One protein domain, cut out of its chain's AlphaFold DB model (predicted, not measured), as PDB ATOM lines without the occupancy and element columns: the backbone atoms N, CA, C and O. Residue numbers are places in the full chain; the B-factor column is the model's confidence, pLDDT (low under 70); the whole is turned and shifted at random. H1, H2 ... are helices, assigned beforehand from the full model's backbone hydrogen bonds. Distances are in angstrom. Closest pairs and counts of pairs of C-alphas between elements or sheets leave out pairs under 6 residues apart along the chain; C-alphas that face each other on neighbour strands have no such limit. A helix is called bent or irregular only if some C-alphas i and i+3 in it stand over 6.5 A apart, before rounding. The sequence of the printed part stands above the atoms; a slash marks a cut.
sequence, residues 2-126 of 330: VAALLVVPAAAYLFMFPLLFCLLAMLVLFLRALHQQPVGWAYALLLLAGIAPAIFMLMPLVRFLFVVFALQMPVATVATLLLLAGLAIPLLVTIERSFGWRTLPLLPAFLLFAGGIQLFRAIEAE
ATOM      1  N   VAL A   2      31.886 -19.050  12.283       71.62
ATOM      2  CA  VAL A   2      31.761 -18.263  13.535       71.62
ATOM      3  C   VAL A   2      31.833 -16.753  13.279       71.62
ATOM      4  O   VAL A   2      30.948 -16.021  13.699       71.62
ATOM      5  N   ALA A   3      32.806 -16.297  12.483       72.00
ATOM      6  CA  ALA A   3      32.896 -14.891  12.082       72.00
ATOM      7  C   ALA A   3      31.648 -14.400  11.317       72.00
ATOM      8  O   ALA A   3      31.160 -13.309  11.575       72.00
ATOM      9  N   ALA A   4      31.086 -15.222  10.424       71.75
ATOM     10  CA  ALA A   4      29.873 -14.866   9.685       71.75
ATOM     11  C   ALA A   4      28.649 -14.776  10.607       71.75
ATOM     12  O   ALA A   4      27.851 -13.864  10.457       71.75
ATOM     13  N   LEU A   5      28.528 -15.667  11.595       76.75
ATOM     14  CA  LEU A   5      27.437 -15.644  12.572       76.75
ATOM     15  C   LEU A   5      27.480 -14.395  13.468       76.75
ATOM     16  O   LEU A   5      26.434 -13.923  13.891       76.75
ATOM     17  N   LEU A   6      28.677 -13.867  13.743       78.12
ATOM     18  CA  LEU A   6      28.875 -12.673  14.571       78.12
ATOM     19  C   LEU A   6      28.721 -11.366  13.782       78.12
ATOM     20  O   LEU A   6      28.183 -10.401  14.310       78.12
ATOM     21  N   VAL A   7      29.196 -11.328  12.533       82.94
ATOM     22  CA  VAL A   7      29.233 -10.096  11.724       82.94
ATOM     23  C   VAL A   7      27.989  -9.951  10.847       82.94
ATOM     24  O   VAL A   7      27.462  -8.852  10.702       82.94
ATOM     25  N   VAL A   8      27.497 -11.050  10.265       82.88
ATOM     26  CA  VAL A   8      26.331 -11.053   9.367       82.88
ATOM     27  C   VAL A   8      25.468 -12.300   9.632       82.88
ATOM     28  O   VAL A   8      25.462 -13.233   8.821       82.88
ATOM     29  N   PRO A   9      24.709 -12.346  10.749       81.88
ATOM     30  CA  PRO A   9      23.918 -13.522  11.131       81.88
ATOM     31  C   PRO A   9      22.979 -13.996  10.013       81.88
ATOM     32  O   PRO A   9      22.828 -15.195   9.777       81.88
ATOM     33  N   ALA A  10      22.421 -13.043   9.261       82.94
ATOM     34  CA  ALA A  10      21.541 -13.301   8.128       82.94
ATOM     35  C   ALA A  10      22.220 -14.060   6.977       82.94
ATOM     36  O   ALA A  10      21.521 -14.688   6.201       82.94
ATOM     37  N   ALA A  11      23.549 -14.046   6.855       84.31
ATOM     38  CA  ALA A  11      24.275 -14.780   5.815       84.31
ATOM     39  C   ALA A  11      24.760 -16.162   6.286       84.31
ATOM     40  O   ALA A  11      25.248 -16.954   5.480       84.31
ATOM     41  N   ALA A  12      24.630 -16.492   7.576       87.00
ATOM     42  CA  ALA A  12      25.173 -17.733   8.127       87.00
ATOM     43  C   ALA A  12      24.553 -18.994   7.496       87.00
ATOM     44  O   ALA A  12      25.246 -20.002   7.329       87.00
ATOM     45  N   TYR A  13      23.281 -18.930   7.085       87.81
ATOM     46  CA  TYR A  13      22.582 -20.053   6.454       87.81
ATOM     47  C   TYR A  13      23.238 -20.503   5.138       87.81
ATOM     48  O   TYR A  13      23.216 -21.695   4.831       87.81
ATOM     49  N   LEU A  14      23.879 -19.577   4.407       86.94
ATOM     50  CA  LEU A  14      24.590 -19.856   3.153       86.94
ATOM     51  C   LEU A  14      25.768 -20.812   3.354       86.94
ATOM     52  O   LEU A  14      26.161 -21.503   2.424       86.94
ATOM     53  N   PHE A  15      26.316 -20.872   4.567       87.50
ATOM     54  CA  PHE A  15      27.416 -21.767   4.926       87.50
ATOM     55  C   PHE A  15      26.926 -22.991   5.701       87.50
ATOM     56  O   PHE A  15      27.452 -24.090   5.535       87.50
ATOM     57  N   MET A  16      25.914 -22.800   6.549       89.06
ATOM     58  CA  MET A  16      25.422 -23.832   7.453       89.06
ATOM     59  C   MET A  16      24.719 -24.967   6.710       89.06
ATOM     60  O   MET A  16      25.011 -26.127   6.988       89.06
ATOM     61  N   PHE A  17      23.828 -24.667   5.757       92.50
ATOM     62  CA  PHE A  17      23.105 -25.714   5.030       92.50
ATOM     63  C   PHE A  17      24.034 -26.580   4.165       92.50
ATOM     64  O   PHE A  17      23.997 -27.799   4.335       92.50
ATOM     65  N   PRO A  18      24.926 -26.020   3.323       94.19
ATOM     66  CA  PRO A  18      25.917 -26.821   2.603       94.19
ATOM     67  C   PRO A  18      26.724 -27.756   3.509       94.19
ATOM     68  O   PRO A  18      26.857 -28.945   3.219       94.19
ATOM     69  N   LEU A  19      27.213 -27.234   4.639       93.06
ATOM     70  CA  LEU A  19      28.000 -28.010   5.590       93.06
ATOM     71  C   LEU A  19      27.170 -29.114   6.257       93.06
ATOM     72  O   LEU A  19      27.625 -30.252   6.336       93.06
ATOM     73  N   LEU A  20      25.952 -28.800   6.706       95.12
ATOM     74  CA  LEU A  20      25.061 -29.747   7.378       95.12
ATOM     75  C   LEU A  20      24.756 -30.958   6.492       95.12
ATOM     76  O   LEU A  20      24.856 -32.090   6.957       95.12
ATOM     77  N   PHE A  21      24.418 -30.736   5.221       96.19
ATOM     78  CA  PHE A  21      24.099 -31.827   4.298       96.19
ATOM     79  C   PHE A  21      25.330 -32.666   3.938       96.19
ATOM     80  O   PHE A  21      25.230 -33.893   3.881       96.19
ATOM     81  N   CYS A  22      26.506 -32.042   3.793       94.44
ATOM     82  CA  CYS A  22      27.762 -32.776   3.625       94.44
ATOM     83  C   CYS A  22      28.065 -33.654   4.850       94.44
ATOM     84  O   CYS A  22      28.396 -34.830   4.705       94.44
ATOM     85  N   LEU A  23      27.904 -33.116   6.063       94.25
ATOM     86  CA  LEU A  23      28.112 -33.863   7.306       94.25
ATOM     87  C   LEU A  23      27.084 -34.983   7.488       94.25
ATOM     88  O   LEU A  23      27.448 -36.065   7.938       94.25
ATOM     89  N   LEU A  24      25.825 -34.760   7.109       95.88
ATOM     90  CA  LEU A  24      24.776 -35.776   7.178       95.88
ATOM     91  C   LEU A  24      25.044 -36.929   6.203       95.88
ATOM     92  O   LEU A  24      24.906 -38.093   6.583       95.88
ATOM     93  N   ALA A  25      25.499 -36.627   4.984       93.88
ATOM     94  CA  ALA A  25      25.964 -37.649   4.053       93.88
ATOM     95  C   ALA A  25      27.141 -38.437   4.652       93.88
ATOM     96  O   ALA A  25      27.100 -39.665   4.698       93.88
ATOM     97  N   MET A  26      28.149 -37.756   5.207       90.75
ATOM     98  CA  MET A  26      29.273 -38.431   5.867       90.75
ATOM     99  C   MET A  26      28.819 -39.315   7.037       90.75
ATOM    100  O   MET A  26      29.240 -40.467   7.131       90.75
ATOM    101  N   LEU A  27      27.918 -38.826   7.889       93.88
ATOM    102  CA  LEU A  27      27.366 -39.583   9.013       93.88
ATOM    103  C   LEU A  27      26.672 -40.866   8.539       93.88
ATOM    104  O   LEU A  27      26.911 -41.936   9.097       93.88
ATOM    105  N   VAL A  28      25.855 -40.790   7.487       93.69
ATOM    106  CA  VAL A  28      25.168 -41.967   6.934       93.69
ATOM    107  C   VAL A  28      26.159 -42.968   6.324       93.69
ATOM    108  O   VAL A  28      25.960 -44.175   6.491       93.69
ATOM    109  N   LEU A  29      27.248 -42.513   5.686       90.62
ATOM    110  CA  LEU A  29      28.317 -43.409   5.213       90.62
ATOM    111  C   LEU A  29      28.970 -44.179   6.362       90.62
ATOM    112  O   LEU A  29      29.202 -45.382   6.228       90.62
ATOM    113  N   PHE A  30      29.246 -43.493   7.473       91.12
ATOM    114  CA  PHE A  30      29.830 -44.101   8.669       91.12
ATOM    115  C   PHE A  30      28.874 -45.105   9.319       91.12
ATOM    116  O   PHE A  30      29.256 -46.251   9.540       91.12
ATOM    117  N   LEU A  31      27.617 -44.717   9.560       92.62
ATOM    118  CA  LEU A  31      26.623 -45.574  10.222       92.62
ATOM    119  C   LEU A  31      26.302 -46.844   9.427       92.62
ATOM    120  O   LEU A  31      26.035 -47.888  10.014       92.62
ATOM    121  N   ARG A  32      26.341 -46.776   8.091       90.31
ATOM    122  CA  ARG A  32      26.132 -47.942   7.216       90.31
ATOM    123  C   ARG A  32      27.417 -48.709   6.896       90.31
ATOM    124  O   ARG A  32      27.387 -49.604   6.056       90.31
ATOM    125  N   ALA A  33      28.539 -48.332   7.511       86.69
ATOM    126  CA  ALA A  33      29.872 -48.873   7.256       86.69
ATOM    127  C   ALA A  33      30.295 -48.867   5.770       86.69
ATOM    128  O   ALA A  33      31.242 -49.555   5.390       86.69
ATOM    129  N   LEU A  34      29.672 -48.037   4.924       82.00
ATOM    130  CA  LEU A  34      29.923 -48.001   3.476       82.00
ATOM    131  C   LEU A  34      31.353 -47.563   3.139       82.00
ATOM    132  O   LEU A  34      31.876 -47.937   2.098       82.00
ATOM    133  N   HIS A  35      32.013 -46.832   4.040       77.75
ATOM    134  CA  HIS A  35      33.430 -46.465   3.933       77.75
ATOM    135  C   HIS A  35      34.419 -47.652   3.918       77.75
ATOM    136  O   HIS A  35      35.561 -47.471   3.510       77.75
ATOM    137  N   GLN A  36      34.006 -48.840   4.381       78.19
ATOM    138  CA  GLN A  36      34.835 -50.054   4.443       78.19
ATOM    139  C   GLN A  36      34.599 -50.968   3.236       78.19
ATOM    140  O   GLN A  36      35.325 -51.940   3.039       78.19
ATOM    141  N   GLN A  37      33.574 -50.675   2.437       78.31
ATOM    142  CA  GLN A  37      33.235 -51.422   1.235       78.31
ATOM    143  C   GLN A  37      33.902 -50.778   0.010       78.31
ATOM    144  O   GLN A  37      34.234 -49.589   0.043       78.31
ATOM    145  N   PRO A  38      34.097 -51.526  -1.093       76.50
ATOM    146  CA  PRO A  38      34.481 -50.915  -2.359       76.50
ATOM    147  C   PRO A  38      33.457 -49.848  -2.767       76.50
ATOM    148  O   PRO A  38      32.256 -49.992  -2.525       76.50
ATOM    149  N   VAL A  39      33.939 -48.771  -3.389       78.38
ATOM    150  CA  VAL A  39      33.101 -47.646  -3.815       78.38
ATOM    151  C   VAL A  39      32.026 -48.145  -4.786       78.38
ATOM    152  O   VAL A  39      32.320 -48.528  -5.915       78.38
ATOM    153  N   GLY A  40      30.770 -48.137  -4.336       82.00
ATOM    154  CA  GLY A  40      29.598 -48.481  -5.141       82.00
ATOM    155  C   GLY A  40      28.712 -47.269  -5.443       82.00
ATOM    156  O   GLY A  40      28.881 -46.191  -4.868       82.00
ATOM    157  N   TRP A  41      27.702 -47.456  -6.296       81.00
ATOM    158  CA  TRP A  41      26.748 -46.399  -6.672       81.00
ATOM    159  C   TRP A  41      26.066 -45.735  -5.473       81.00
ATOM    160  O   TRP A  41      25.896 -44.521  -5.463       81.00
ATOM    161  N   ALA A  42      25.735 -46.502  -4.429       85.75
ATOM    162  CA  ALA A  42      25.135 -45.961  -3.210       85.75
ATOM    163  C   ALA A  42      26.065 -44.980  -2.471       85.75
ATOM    164  O   ALA A  42      25.596 -43.965  -1.961       85.75
ATOM    165  N   TYR A  43      27.376 -45.251  -2.449       88.06
ATOM    166  CA  TYR A  43      28.377 -44.365  -1.846       88.06
ATOM    167  C   TYR A  43      28.467 -43.046  -2.628       88.06
ATOM    168  O   TYR A  43      28.382 -41.963  -2.047       88.06
ATOM    169  N   ALA A  44      28.561 -43.136  -3.959       86.38
ATOM    170  CA  ALA A  44      28.652 -41.973  -4.838       86.38
ATOM    171  C   ALA A  44      27.382 -41.103  -4.809       86.38
ATOM    172  O   ALA A  44      27.477 -39.883  -4.684       86.38
ATOM    173  N   LEU A  45      26.194 -41.719  -4.873       90.19
ATOM    174  CA  LEU A  45      24.912 -41.007  -4.828       90.19
ATOM    175  C   LEU A  45      24.714 -40.260  -3.511       90.19
ATOM    176  O   LEU A  45      24.167 -39.162  -3.508       90.19
ATOM    177  N   LEU A  46      25.177 -40.828  -2.397       93.06
ATOM    178  CA  LEU A  46      25.048 -40.184  -1.099       93.06
ATOM    179  C   LEU A  46      25.978 -38.968  -0.964       93.06
ATOM    180  O   LEU A  46      25.545 -37.926  -0.474       93.06
ATOM    181  N   LEU A  47      27.223 -39.062  -1.448       92.25
ATOM    182  CA  LEU A  47      28.119 -37.901  -1.524       92.25
ATOM    183  C   LEU A  47      27.566 -36.818  -2.460       92.25
ATOM    184  O   LEU A  47      27.617 -35.636  -2.123       92.25
ATOM    185  N   LEU A  48      26.987 -37.216  -3.599       92.94
ATOM    186  CA  LEU A  48      26.340 -36.297  -4.534       92.94
ATOM    187  C   LEU A  48      25.140 -35.584  -3.888       92.94
ATOM    188  O   LEU A  48      25.004 -34.368  -4.008       92.94
ATOM    189  N   ALA A  49      24.295 -36.320  -3.161       94.88
ATOM    190  CA  ALA A  49      23.169 -35.750  -2.426       94.88
ATOM    191  C   ALA A  49      23.630 -34.797  -1.309       94.88
ATOM    192  O   ALA A  49      23.004 -33.762  -1.094       94.88
ATOM    193  N   GLY A  50      24.740 -35.115  -0.634       95.19
ATOM    194  CA  GLY A  50      25.331 -34.264   0.401       95.19
ATOM    195  C   GLY A  50      25.862 -32.933  -0.135       95.19
ATOM    196  O   GLY A  50      25.643 -31.898   0.491       95.19
ATOM    197  N   ILE A  51      26.519 -32.942  -1.301       95.31
ATOM    198  CA  ILE A  51      27.084 -31.727  -1.911       95.31
ATOM    199  C   ILE A  51      26.055 -30.920  -2.713       95.31
ATOM    200  O   ILE A  51      26.273 -29.734  -2.959       95.31
ATOM    201  N   ALA A  52      24.930 -31.515  -3.121       95.44
ATOM    202  CA  ALA A  52      23.943 -30.848  -3.971       95.44
ATOM    203  C   ALA A  52      23.484 -29.479  -3.421       95.44
ATOM    204  O   ALA A  52      23.542 -28.509  -4.180       95.44
ATOM    205  N   PRO A  53      23.134 -29.319  -2.127       94.44
ATOM    206  CA  PRO A  53      22.798 -28.004  -1.574       94.44
ATOM    207  C   PRO A  53      23.940 -26.990  -1.683       94.44
ATOM    208  O   PRO A  53      23.695 -25.823  -1.979       94.44
ATOM    209  N   ALA A  54      25.194 -27.424  -1.511       94.31
ATOM    210  CA  ALA A  54      26.356 -26.558  -1.695       94.31
ATOM    211  C   ALA A  54      26.438 -26.035  -3.131       94.31
ATOM    212  O   ALA A  54      26.624 -24.839  -3.333       94.31
ATOM    213  N   ILE A  55      26.247 -26.906  -4.125       94.25
ATOM    214  CA  ILE A  55      26.279 -26.526  -5.542       94.25
ATOM    215  C   ILE A  55      25.146 -25.545  -5.854       94.25
ATOM    216  O   ILE A  55      25.402 -24.470  -6.392       94.25
ATOM    217  N   PHE A  56      23.905 -25.870  -5.485       94.94
ATOM    218  CA  PHE A  56      22.746 -25.035  -5.814       94.94
ATOM    219  C   PHE A  56      22.731 -23.686  -5.090       94.94
ATOM    220  O   PHE A  56      22.171 -22.734  -5.624       94.94
ATOM    221  N   MET A  57      23.345 -23.578  -3.909       94.12
ATOM    222  CA  MET A  57      23.404 -22.315  -3.166       94.12
ATOM    223  C   MET A  57      24.658 -21.501  -3.497       94.12
ATOM    224  O   MET A  57      24.563 -20.303  -3.763       94.12
ATOM    225  N   LEU A  58      25.838 -22.130  -3.494       93.69
ATOM    226  CA  LEU A  58      27.106 -21.417  -3.652       93.69
ATOM    227  C   LEU A  58      27.430 -21.117  -5.116       93.69
ATOM    228  O   LEU A  58      28.029 -20.083  -5.375       93.69
ATOM    229  N   MET A  59      27.026 -21.947  -6.086       92.69
ATOM    230  CA  MET A  59      27.344 -21.683  -7.498       92.69
ATOM    231  C   MET A  59      26.658 -20.410  -8.034       92.69
ATOM    232  O   MET A  59      27.347 -19.582  -8.639       92.69
ATOM    233  N   PRO A  60      25.351 -20.164  -7.787       92.81
ATOM    234  CA  PRO A  60      24.737 -18.885  -8.134       92.81
ATOM    235  C   PRO A  60      25.372 -17.707  -7.397       92.81
ATOM    236  O   PRO A  60      25.517 -16.642  -7.988       92.81
ATOM    237  N   LEU A  61      25.797 -17.900  -6.143       91.38
ATOM    238  CA  LEU A  61      26.491 -16.870  -5.370       91.38
ATOM    239  C   LEU A  61      27.865 -16.535  -5.965       91.38
ATOM    240  O   LEU A  61      28.179 -15.361  -6.113       91.38
ATOM    241  N   VAL A  62      28.657 -17.535  -6.367       91.06
ATOM    242  CA  VAL A  62      29.935 -17.336  -7.076       91.06
ATOM    243  C   VAL A  62      29.703 -16.526  -8.348       91.06
ATOM    244  O   VAL A  62      30.383 -15.527  -8.566       91.06
ATOM    245  N   ARG A  63      28.704 -16.905  -9.159       89.62
ATOM    246  CA  ARG A  63      28.343 -16.153 -10.370       89.62
ATOM    247  C   ARG A  63      27.921 -14.724 -10.036       89.62
ATOM    248  O   ARG A  63      28.360 -13.800 -10.705       89.62
ATOM    249  N   PHE A  64      27.073 -14.542  -9.030       89.75
ATOM    250  CA  PHE A  64      26.584 -13.230  -8.623       89.75
ATOM    251  C   PHE A  64      27.726 -12.323  -8.161       89.75
ATOM    252  O   PHE A  64      27.844 -11.207  -8.651       89.75
ATOM    253  N   LEU A  65      28.604 -12.817  -7.285       88.88
ATOM    254  CA  LEU A  65      29.771 -12.071  -6.817       88.88
ATOM    255  C   LEU A  65      30.705 -11.711  -7.976       88.88
ATOM    256  O   LEU A  65      31.164 -10.576  -8.050       88.88
ATOM    257  N   PHE A  66      30.930 -12.641  -8.907       85.56
ATOM    258  CA  PHE A  66      31.729 -12.375 -10.100       85.56
ATOM    259  C   PHE A  66      31.094 -11.316 -11.007       85.56
ATOM    260  O   PHE A  66      31.790 -10.426 -11.464       85.56
ATOM    261  N   VAL A  67      29.783 -11.370 -11.251       83.75
ATOM    262  CA  VAL A  67      29.098 -10.403 -12.127       83.75
ATOM    263  C   VAL A  67      29.014  -9.018 -11.486       83.75
ATOM    264  O   VAL A  67      29.251  -8.021 -12.159       83.75
ATOM    265  N   VAL A  68      28.683  -8.942 -10.194       82.38
ATOM    266  CA  VAL A  68      28.468  -7.667  -9.493       82.38
ATOM    267  C   VAL A  68      29.775  -6.950  -9.207       82.38
ATOM    268  O   VAL A  68      29.851  -5.739  -9.367       82.38
ATOM    269  N   PHE A  69      30.796  -7.682  -8.763       79.44
ATOM    270  CA  PHE A  69      32.066  -7.074  -8.381       79.44
ATOM    271  C   PHE A  69      33.138  -7.196  -9.460       79.44
ATOM    272  O   PHE A  69      34.200  -6.602  -9.294       79.44
ATOM    273  N   ALA A  70      32.902  -7.947 -10.541       78.25
ATOM    274  CA  ALA A  70      33.880  -8.205 -11.596       78.25
ATOM    275  C   ALA A  70      35.262  -8.548 -11.000       78.25
ATOM    276  O   ALA A  70      35.395  -9.442 -10.159       78.25
ATOM    277  N   LEU A  71      36.292  -7.795 -11.390       75.31
ATOM    278  CA  LEU A  71      37.653  -7.904 -10.863       75.31
ATOM    279  C   LEU A  71      37.940  -6.962  -9.678       75.31
ATOM    280  O   LEU A  71      39.079  -6.896  -9.227       75.31
ATOM    281  N   GLN A  72      36.943  -6.246  -9.151       77.31
ATOM    282  CA  GLN A  72      37.112  -5.344  -8.004       77.31
ATOM    283  C   GLN A  72      37.210  -6.108  -6.674       77.31
ATOM    284  O   GLN A  72      37.978  -5.722  -5.797       77.31
ATOM    285  N   MET A  73      36.469  -7.214  -6.519       79.75
ATOM    286  CA  MET A  73      36.555  -8.099  -5.343       79.75
ATOM    287  C   MET A  73      36.728  -9.576  -5.730       79.75
ATOM    288  O   MET A  73      35.909 -10.423  -5.357       79.75
ATOM    289  N   PRO A  74      37.824  -9.940  -6.423       82.94
ATOM    290  CA  PRO A  74      38.043 -11.313  -6.873       82.94
ATOM    291  C   PRO A  74      38.172 -12.276  -5.688       82.94
ATOM    292  O   PRO A  74      37.774 -13.434  -5.781       82.94
ATOM    293  N   VAL A  75      38.663 -11.787  -4.542       88.44
ATOM    294  CA  VAL A  75      38.860 -12.578  -3.321       88.44
ATOM    295  C   VAL A  75      37.555 -13.203  -2.830       88.44
ATOM    296  O   VAL A  75      37.560 -14.373  -2.465       88.44
ATOM    297  N   ALA A  76      36.434 -12.475  -2.846       85.06
ATOM    298  CA  ALA A  76      35.153 -12.999  -2.365       85.06
ATOM    299  C   ALA A  76      34.646 -14.152  -3.250       85.06
ATOM    300  O   ALA A  76      34.242 -15.207  -2.748       85.06
ATOM    301  N   THR A  77      34.735 -13.974  -4.569       88.19
ATOM    302  CA  THR A  77      34.392 -14.995  -5.565       88.19
ATOM    303  C   THR A  77      35.286 -16.227  -5.422       88.19
ATOM    304  O   THR A  77      34.781 -17.345  -5.304       88.19
ATOM    305  N   VAL A  78      36.607 -16.030  -5.360       90.00
ATOM    306  CA  VAL A  78      37.593 -17.114  -5.224       90.00
ATOM    307  C   VAL A  78      37.415 -17.852  -3.900       90.00
ATOM    308  O   VAL A  78      37.392 -19.078  -3.893       90.00
ATOM    309  N   ALA A  79      37.229 -17.146  -2.784       90.31
ATOM    310  CA  ALA A  79      37.017 -17.767  -1.478       90.31
ATOM    311  C   ALA A  79      35.747 -18.632  -1.452       90.31
ATOM    312  O   ALA A  79      35.768 -19.742  -0.922       90.31
ATOM    313  N   THR A  80      34.656 -18.161  -2.065       89.38
ATOM    314  CA  THR A  80      33.399 -18.923  -2.152       89.38
ATOM    315  C   THR A  80      33.555 -20.159  -3.041       89.38
ATOM    316  O   THR A  80      33.072 -21.238  -2.693       89.38
ATOM    317  N   LEU A  81      34.287 -20.037  -4.153       91.19
ATOM    318  CA  LEU A  81      34.606 -21.162  -5.031       91.19
ATOM    319  C   LEU A  81      35.507 -22.195  -4.336       91.19
ATOM    320  O   LEU A  81      35.241 -23.391  -4.424       91.19
ATOM    321  N   LEU A  82      36.535 -21.748  -3.608       92.94
ATOM    322  CA  LEU A  82      37.416 -22.620  -2.828       92.94
ATOM    323  C   LEU A  82      36.662 -23.333  -1.706       92.94
ATOM    324  O   LEU A  82      36.931 -24.502  -1.445       92.94
ATOM    325  N   LEU A  83      35.693 -22.670  -1.073       92.12
ATOM    326  CA  LEU A  83      34.818 -23.314  -0.099       92.12
ATOM    327  C   LEU A  83      33.988 -24.430  -0.747       92.12
ATOM    328  O   LEU A  83      33.936 -25.536  -0.211       92.12
ATOM    329  N   LEU A  84      33.363 -24.159  -1.899       93.50
ATOM    330  CA  LEU A  84      32.609 -25.168  -2.645       93.50
ATOM    331  C   LEU A  84      33.508 -26.349  -3.047       93.50
ATOM    332  O   LEU A  84      33.134 -27.503  -2.842       93.50
ATOM    333  N   ALA A  85      34.711 -26.066  -3.555       91.19
ATOM    334  CA  ALA A  85      35.702 -27.082  -3.900       91.19
ATOM    335  C   ALA A  85      36.134 -27.902  -2.673       91.19
ATOM    336  O   ALA A  85      36.209 -29.126  -2.750       91.19
ATOM    337  N   GLY A  86      36.347 -27.243  -1.530       92.62
ATOM    338  CA  GLY A  86      36.682 -27.872  -0.254       92.62
ATOM    339  C   GLY A  86      35.601 -28.837   0.232       92.62
ATOM    340  O   GLY A  86      35.907 -29.968   0.606       92.62
ATOM    341  N   LEU A  87      34.328 -28.435   0.159       93.19
ATOM    342  CA  LEU A  87      33.194 -29.310   0.480       93.19
ATOM    343  C   LEU A  87      33.083 -30.493  -0.495       93.19
ATOM    344  O   LEU A  87      32.672 -31.581  -0.097       93.19
ATOM    345  N   ALA A  88      33.486 -30.305  -1.755       92.62
ATOM    346  CA  ALA A  88      33.467 -31.345  -2.778       92.62
ATOM    347  C   ALA A  88      34.646 -32.338  -2.690       92.62
ATOM    348  O   ALA A  88      34.607 -33.359  -3.378       92.62
ATOM    349  N   ILE A  89      35.666 -32.107  -1.847       90.75
ATOM    350  CA  ILE A  89      36.863 -32.969  -1.738       90.75
ATOM    351  C   ILE A  89      36.520 -34.461  -1.581       90.75
ATOM    352  O   ILE A  89      37.077 -35.258  -2.338       90.75
ATOM    353  N   PRO A  90      35.614 -34.890  -0.674       87.12
ATOM    354  CA  PRO A  90      35.303 -36.311  -0.518       87.12
ATOM    355  C   PRO A  90      34.788 -36.947  -1.816       87.12
ATOM    356  O   PRO A  90      35.152 -38.075  -2.153       87.12
ATOM    357  N   LEU A  91      33.981 -36.206  -2.583       86.88
ATOM    358  CA  LEU A  91      33.480 -36.646  -3.881       86.88
ATOM    359  C   LEU A  91      34.607 -36.687  -4.924       86.88
ATOM    360  O   LEU A  91      34.725 -37.674  -5.645       86.88
ATOM    361  N   LEU A  92      35.466 -35.665  -4.970       85.19
ATOM    362  CA  LEU A  92      36.588 -35.588  -5.913       85.19
ATOM    363  C   LEU A  92      37.598 -36.727  -5.711       85.19
ATOM    364  O   LEU A  92      37.971 -37.382  -6.680       85.19
ATOM    365  N   VAL A  93      37.970 -37.029  -4.463       83.88
ATOM    366  CA  VAL A  93      38.856 -38.163  -4.125       83.88
ATOM    367  C   VAL A  93      38.221 -39.496  -4.532       83.88
ATOM    368  O   VAL A  93      38.899 -40.410  -5.001       83.88
ATOM    369  N   THR A  94      36.902 -39.619  -4.378       81.88
ATOM    370  CA  THR A  94      36.163 -40.819  -4.791       81.88
ATOM    371  C   THR A  94      36.176 -40.992  -6.309       81.88
ATOM    372  O   THR A  94      36.389 -42.106  -6.797       81.88
ATOM    373  N   ILE A  95      35.987 -39.900  -7.058       78.19
ATOM    374  CA  ILE A  95      36.071 -39.885  -8.524       78.19
ATOM    375  C   ILE A  95      37.483 -40.264  -8.978       78.19
ATOM    376  O   ILE A  95      37.624 -41.151  -9.815       78.19
ATOM    377  N   GLU A  96      38.522 -39.663  -8.394       76.94
ATOM    378  CA  GLU A  96      39.926 -39.959  -8.712       76.94
ATOM    379  C   GLU A  96      40.249 -41.451  -8.535       76.94
ATOM    380  O   GLU A  96      40.810 -42.086  -9.428       76.94
ATOM    381  N   ARG A  97      39.846 -42.038  -7.400       75.44
ATOM    382  CA  ARG A  97      40.107 -43.454  -7.096       75.44
ATOM    383  C   ARG A  97      39.319 -44.416  -7.986       75.44
ATOM    384  O   ARG A  97      39.831 -45.483  -8.312       75.44
ATOM    385  N   SER A  98      38.091 -44.059  -8.367       71.62
ATOM    386  CA  SER A  98      37.195 -44.936  -9.141       71.62
ATOM    387  C   SER A  98      37.443 -44.851 -10.651       71.62
ATOM    388  O   SER A  98      37.316 -45.848 -11.363       71.62
ATOM    389  N   PHE A  99      37.838 -43.675 -11.141       66.69
ATOM    390  CA  PHE A  99      38.034 -43.373 -12.560       66.69
ATOM    391  C   PHE A  99      39.488 -43.010 -12.901       66.69
ATOM    392  O   PHE A  99      39.753 -42.227 -13.815       66.69
ATOM    393  N   GLY A 100      40.443 -43.570 -12.159       63.47
ATOM    394  CA  GLY A 100      41.863 -43.386 -12.434       63.47
ATOM    395  C   GLY A 100      42.268 -43.940 -13.805       63.47
ATOM    396  O   GLY A 100      41.556 -44.736 -14.422       63.47
ATOM    397  N   TRP A 101      43.471 -43.584 -14.269       61.31
ATOM    398  CA  TRP A 101      43.973 -44.000 -15.589       61.31
ATOM    399  C   TRP A 101      44.004 -45.519 -15.822       61.31
ATOM    400  O   TRP A 101      44.090 -45.968 -16.958       61.31
ATOM    401  N   ARG A 102      43.926 -46.322 -14.758       67.25
ATOM    402  CA  ARG A 102      43.888 -47.787 -14.835       67.25
ATOM    403  C   ARG A 102      42.508 -48.351 -15.190       67.25
ATOM    404  O   ARG A 102      42.456 -49.432 -15.762       67.25
ATOM    405  N   THR A 103      41.417 -47.664 -14.842       67.69
ATOM    406  CA  THR A 103      40.043 -48.146 -15.075       67.69
ATOM    407  C   THR A 103      39.432 -47.504 -16.317       67.69
ATOM    408  O   THR A 103      38.906 -48.214 -17.169       67.69
ATOM    409  N   LEU A 104      39.554 -46.180 -16.465       72.12
ATOM    410  CA  LEU A 104      39.133 -45.426 -17.650       72.12
ATOM    411  C   LEU A 104      40.253 -44.450 -18.080       72.12
ATOM    412  O   LEU A 104      40.151 -43.248 -17.822       72.12
ATOM    413  N   PRO A 105      41.319 -44.923 -18.761       69.50
ATOM    414  CA  PRO A 105      42.482 -44.103 -19.143       69.50
ATOM    415  C   PRO A 105      42.131 -42.831 -19.918       69.50
ATOM    416  O   PRO A 105      42.801 -41.811 -19.778       69.50
ATOM    417  N   LEU A 106      41.060 -42.875 -20.712       80.12
ATOM    418  CA  LEU A 106      40.646 -41.762 -21.562       80.12
ATOM    419  C   LEU A 106      39.699 -40.775 -20.870       80.12
ATOM    420  O   LEU A 106      39.501 -39.688 -21.403       80.12
ATOM    421  N   LEU A 107      39.124 -41.098 -19.702       78.94
ATOM    422  CA  LEU A 107      38.134 -40.219 -19.069       78.94
ATOM    423  C   LEU A 107      38.744 -38.885 -18.607       78.94
ATOM    424  O   LEU A 107      38.163 -37.852 -18.934       78.94
ATOM    425  N   PRO A 108      39.908 -38.837 -17.927       75.94
ATOM    426  CA  PRO A 108      40.511 -37.555 -17.560       75.94
ATOM    427  C   PRO A 108      40.910 -36.717 -18.778       75.94
ATOM    428  O   PRO A 108      40.693 -35.509 -18.780       75.94
ATOM    429  N   ALA A 109      41.422 -37.354 -19.837       82.50
ATOM    430  CA  ALA A 109      41.739 -36.676 -21.094       82.50
ATOM    431  C   ALA A 109      40.476 -36.117 -21.768       82.50
ATOM    432  O   ALA A 109      40.475 -34.978 -22.225       82.50
ATOM    433  N   PHE A 110      39.381 -36.882 -21.769       86.88
ATOM    434  CA  PHE A 110      38.083 -36.443 -22.274       86.88
ATOM    435  C   PHE A 110      37.513 -35.274 -21.465       86.88
ATOM    436  O   PHE A 110      37.069 -34.298 -22.057       86.88
ATOM    437  N   LEU A 111      37.549 -35.331 -20.129       85.00
ATOM    438  CA  LEU A 111      37.075 -34.243 -19.266       85.00
ATOM    439  C   LEU A 111      37.913 -32.975 -19.438       85.00
ATOM    440  O   LEU A 111      37.353 -31.882 -19.492       85.00
ATOM    441  N   LEU A 112      39.235 -33.111 -19.576       85.81
ATOM    442  CA  LEU A 112      40.127 -31.990 -19.861       85.81
ATOM    443  C   LEU A 112      39.848 -31.395 -21.245       85.81
ATOM    444  O   LEU A 112      39.764 -30.179 -21.378       85.81
ATOM    445  N   PHE A 113      39.636 -32.236 -22.259       92.31
ATOM    446  CA  PHE A 113      39.273 -31.791 -23.603       92.31
ATOM    447  C   PHE A 113      37.903 -31.101 -23.627       92.31
ATOM    448  O   PHE A 113      37.767 -30.015 -24.184       92.31
ATOM    449  N   ALA A 114      36.900 -31.675 -22.959       92.38
ATOM    450  CA  ALA A 114      35.579 -31.079 -22.809       92.38
ATOM    451  C   ALA A 114      35.655 -29.736 -22.068       92.38
ATOM    452  O   ALA A 114      35.058 -28.759 -22.517       92.38
ATOM    453  N   GLY A 115      36.429 -29.658 -20.983       89.38
ATOM    454  CA  GLY A 115      36.703 -28.412 -20.268       89.38
ATOM    455  C   GLY A 115      37.392 -27.372 -21.153       89.38
ATOM    456  O   GLY A 115      36.979 -26.218 -21.169       89.38
ATOM    457  N   GLY A 116      38.373 -27.793 -21.956       93.75
ATOM    458  CA  GLY A 116      39.045 -26.949 -22.946       93.75
ATOM    459  C   GLY A 116      38.089 -26.407 -24.010       93.75
ATOM    460  O   GLY A 116      38.135 -25.218 -24.311       93.75
ATOM    461  N   ILE A 117      37.164 -27.232 -24.517       95.56
ATOM    462  CA  ILE A 117      36.102 -26.783 -25.431       95.56
ATOM    463  C   ILE A 117      35.211 -25.744 -24.751       95.56
ATOM    464  O   ILE A 117      34.902 -24.724 -25.363       95.56
ATOM    465  N   GLN A 118      34.790 -25.970 -23.504       92.00
ATOM    466  CA  GLN A 118      33.949 -25.000 -22.798       92.00
ATOM    467  C   GLN A 118      34.686 -23.682 -22.546       92.00
ATOM    468  O   GLN A 118      34.095 -22.620 -22.720       92.00
ATOM    469  N   LEU A 119      35.977 -23.738 -22.207       89.62
ATOM    470  CA  LEU A 119      36.811 -22.549 -22.051       89.62
ATOM    471  C   LEU A 119      36.959 -21.796 -23.376       89.62
ATOM    472  O   LEU A 119      36.765 -20.587 -23.413       89.62
ATOM    473  N   PHE A 120      37.239 -22.504 -24.471       93.19
ATOM    474  CA  PHE A 120      37.322 -21.904 -25.800       93.19
ATOM    475  C   PHE A 120      36.001 -21.233 -26.197       93.19
ATOM    476  O   PHE A 120      36.001 -20.082 -26.622       93.19
ATOM    477  N   ARG A 121      34.864 -21.906 -25.979       91.81
ATOM    478  CA  ARG A 121      33.531 -21.332 -26.218       91.81
ATOM    479  C   ARG A 121      33.264 -20.099 -25.359       91.81
ATOM    480  O   ARG A 121      32.622 -19.177 -25.844       91.81
ATOM    481  N   ALA A 122      33.721 -20.091 -24.109       86.56
ATOM    482  CA  ALA A 122      33.581 -18.939 -23.226       86.56
ATOM    483  C   ALA A 122      34.401 -17.742 -23.736       86.56
ATOM    484  O   ALA A 122      33.859 -16.648 -23.821       86.56
ATOM    485  N   ILE A 123      35.651 -17.970 -24.154       87.38
ATOM    486  CA  ILE A 123      36.517 -16.935 -24.739       87.38
ATOM    487  C   ILE A 123      35.926 -16.407 -26.053       87.38
ATOM    488  O   ILE A 123      35.887 -15.204 -26.279       87.38
ATOM    489  N   GLU A 124      35.428 -17.282 -26.932       87.88
ATOM    490  CA  GLU A 124      34.800 -16.838 -28.184       87.88
ATOM    491  C   GLU A 124      33.488 -16.077 -27.971       87.88
ATOM    492  O   GLU A 124      33.142 -15.224 -28.795       87.88
ATOM    493  N   ALA A 125      32.758 -16.396 -26.899       85.00
ATOM    494  CA  ALA A 125      31.541 -15.698 -26.506       85.00
ATOM    495  C   ALA A 125      31.823 -14.330 -25.864       85.00
ATOM    496  O   ALA A 125      30.911 -13.512 -25.806       85.00
ATOM    497  N   GLU A 126      33.058 -14.061 -25.433       82.50
ATOM    498  CA  GLU A 126      33.498 -12.793 -24.843       82.50
ATOM    499  C   GLU A 126      33.699 -11.721 -25.930       82.50
ATOM    500  O   GLU A 126      34.791 -11.208 -26.176       82.50
TER     501      GLU A 126
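This is residues 2 to 126 of the 330 residues of the protein "Aminopeptidase" of Pontibacter sp. BAB1700 (UniProt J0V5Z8). Look for long helices folded back and forth side by side, H2, the bent H3 and the bent H4, with a further long helix, H5, held off from them; residues 110 to 126 stick out free. The short H1 sits near H2. The printed part has 125 residues with five named helices, H1 to H5 in order, and no named strand, an all helix class. The whole is loose, with a radius of gyration of the C-alphas of 17.4 A, and flat, spanning 45 by 42 by 17 A.

Start at H1, residues 2 to 7, near H2, residues 13 to 31. H3, residues 41 to 69, and H4, residues 74 to 98, were each assigned as one helix by hydrogen bonds but are bent: C-alphas 50 and 53 are 7.0 A apart, C-alphas 87 and 90 7.4 A. Their arms are H3a, to residue 50, H3b, from 53, H4a, to 87, and H4b, from 90. H2 and H3a form a hairpin, closest at the C-alphas of Cys 22 and Gly 50, 4.3 A. H3b and H4a form another, at a shallow tilt of 11 degrees, closest at Val 62 and Thr 77, C-alphas 5.3 A apart. H2, H3b and H4a make an up and down bundle, each running against the one before; H2 and H4a only just touch, with 3 pairs of C-alphas within 8 A, the closest Cys 22 and Leu 87, 7.2 A. H5, residues 107 to 125, touches no helix. O i to N i+4 pairs are within hydrogen-bond range throughout H1, H3a, H4a, H4b and H5, in 14 of 15 in H2 and 11 of 13 in H3b.

Find C-alpha 2 at (31.761, -18.263, 13.535), where H1 begins its 8.7 A. H2 runs 26.1 A, H3a 14.1 A, H3b 23.9 A, H4a 20.0 A and H4b 12.3 A. H5 runs 26.5 A to C-alpha 125 at (31.541, -15.698, -26.506).

The C-alphas of Leu 31 and Glu 124 are farthest apart, 48.7 A. The printed part has no cut and no long link. Residues 99 to 103 and 105 have pLDDT under 70.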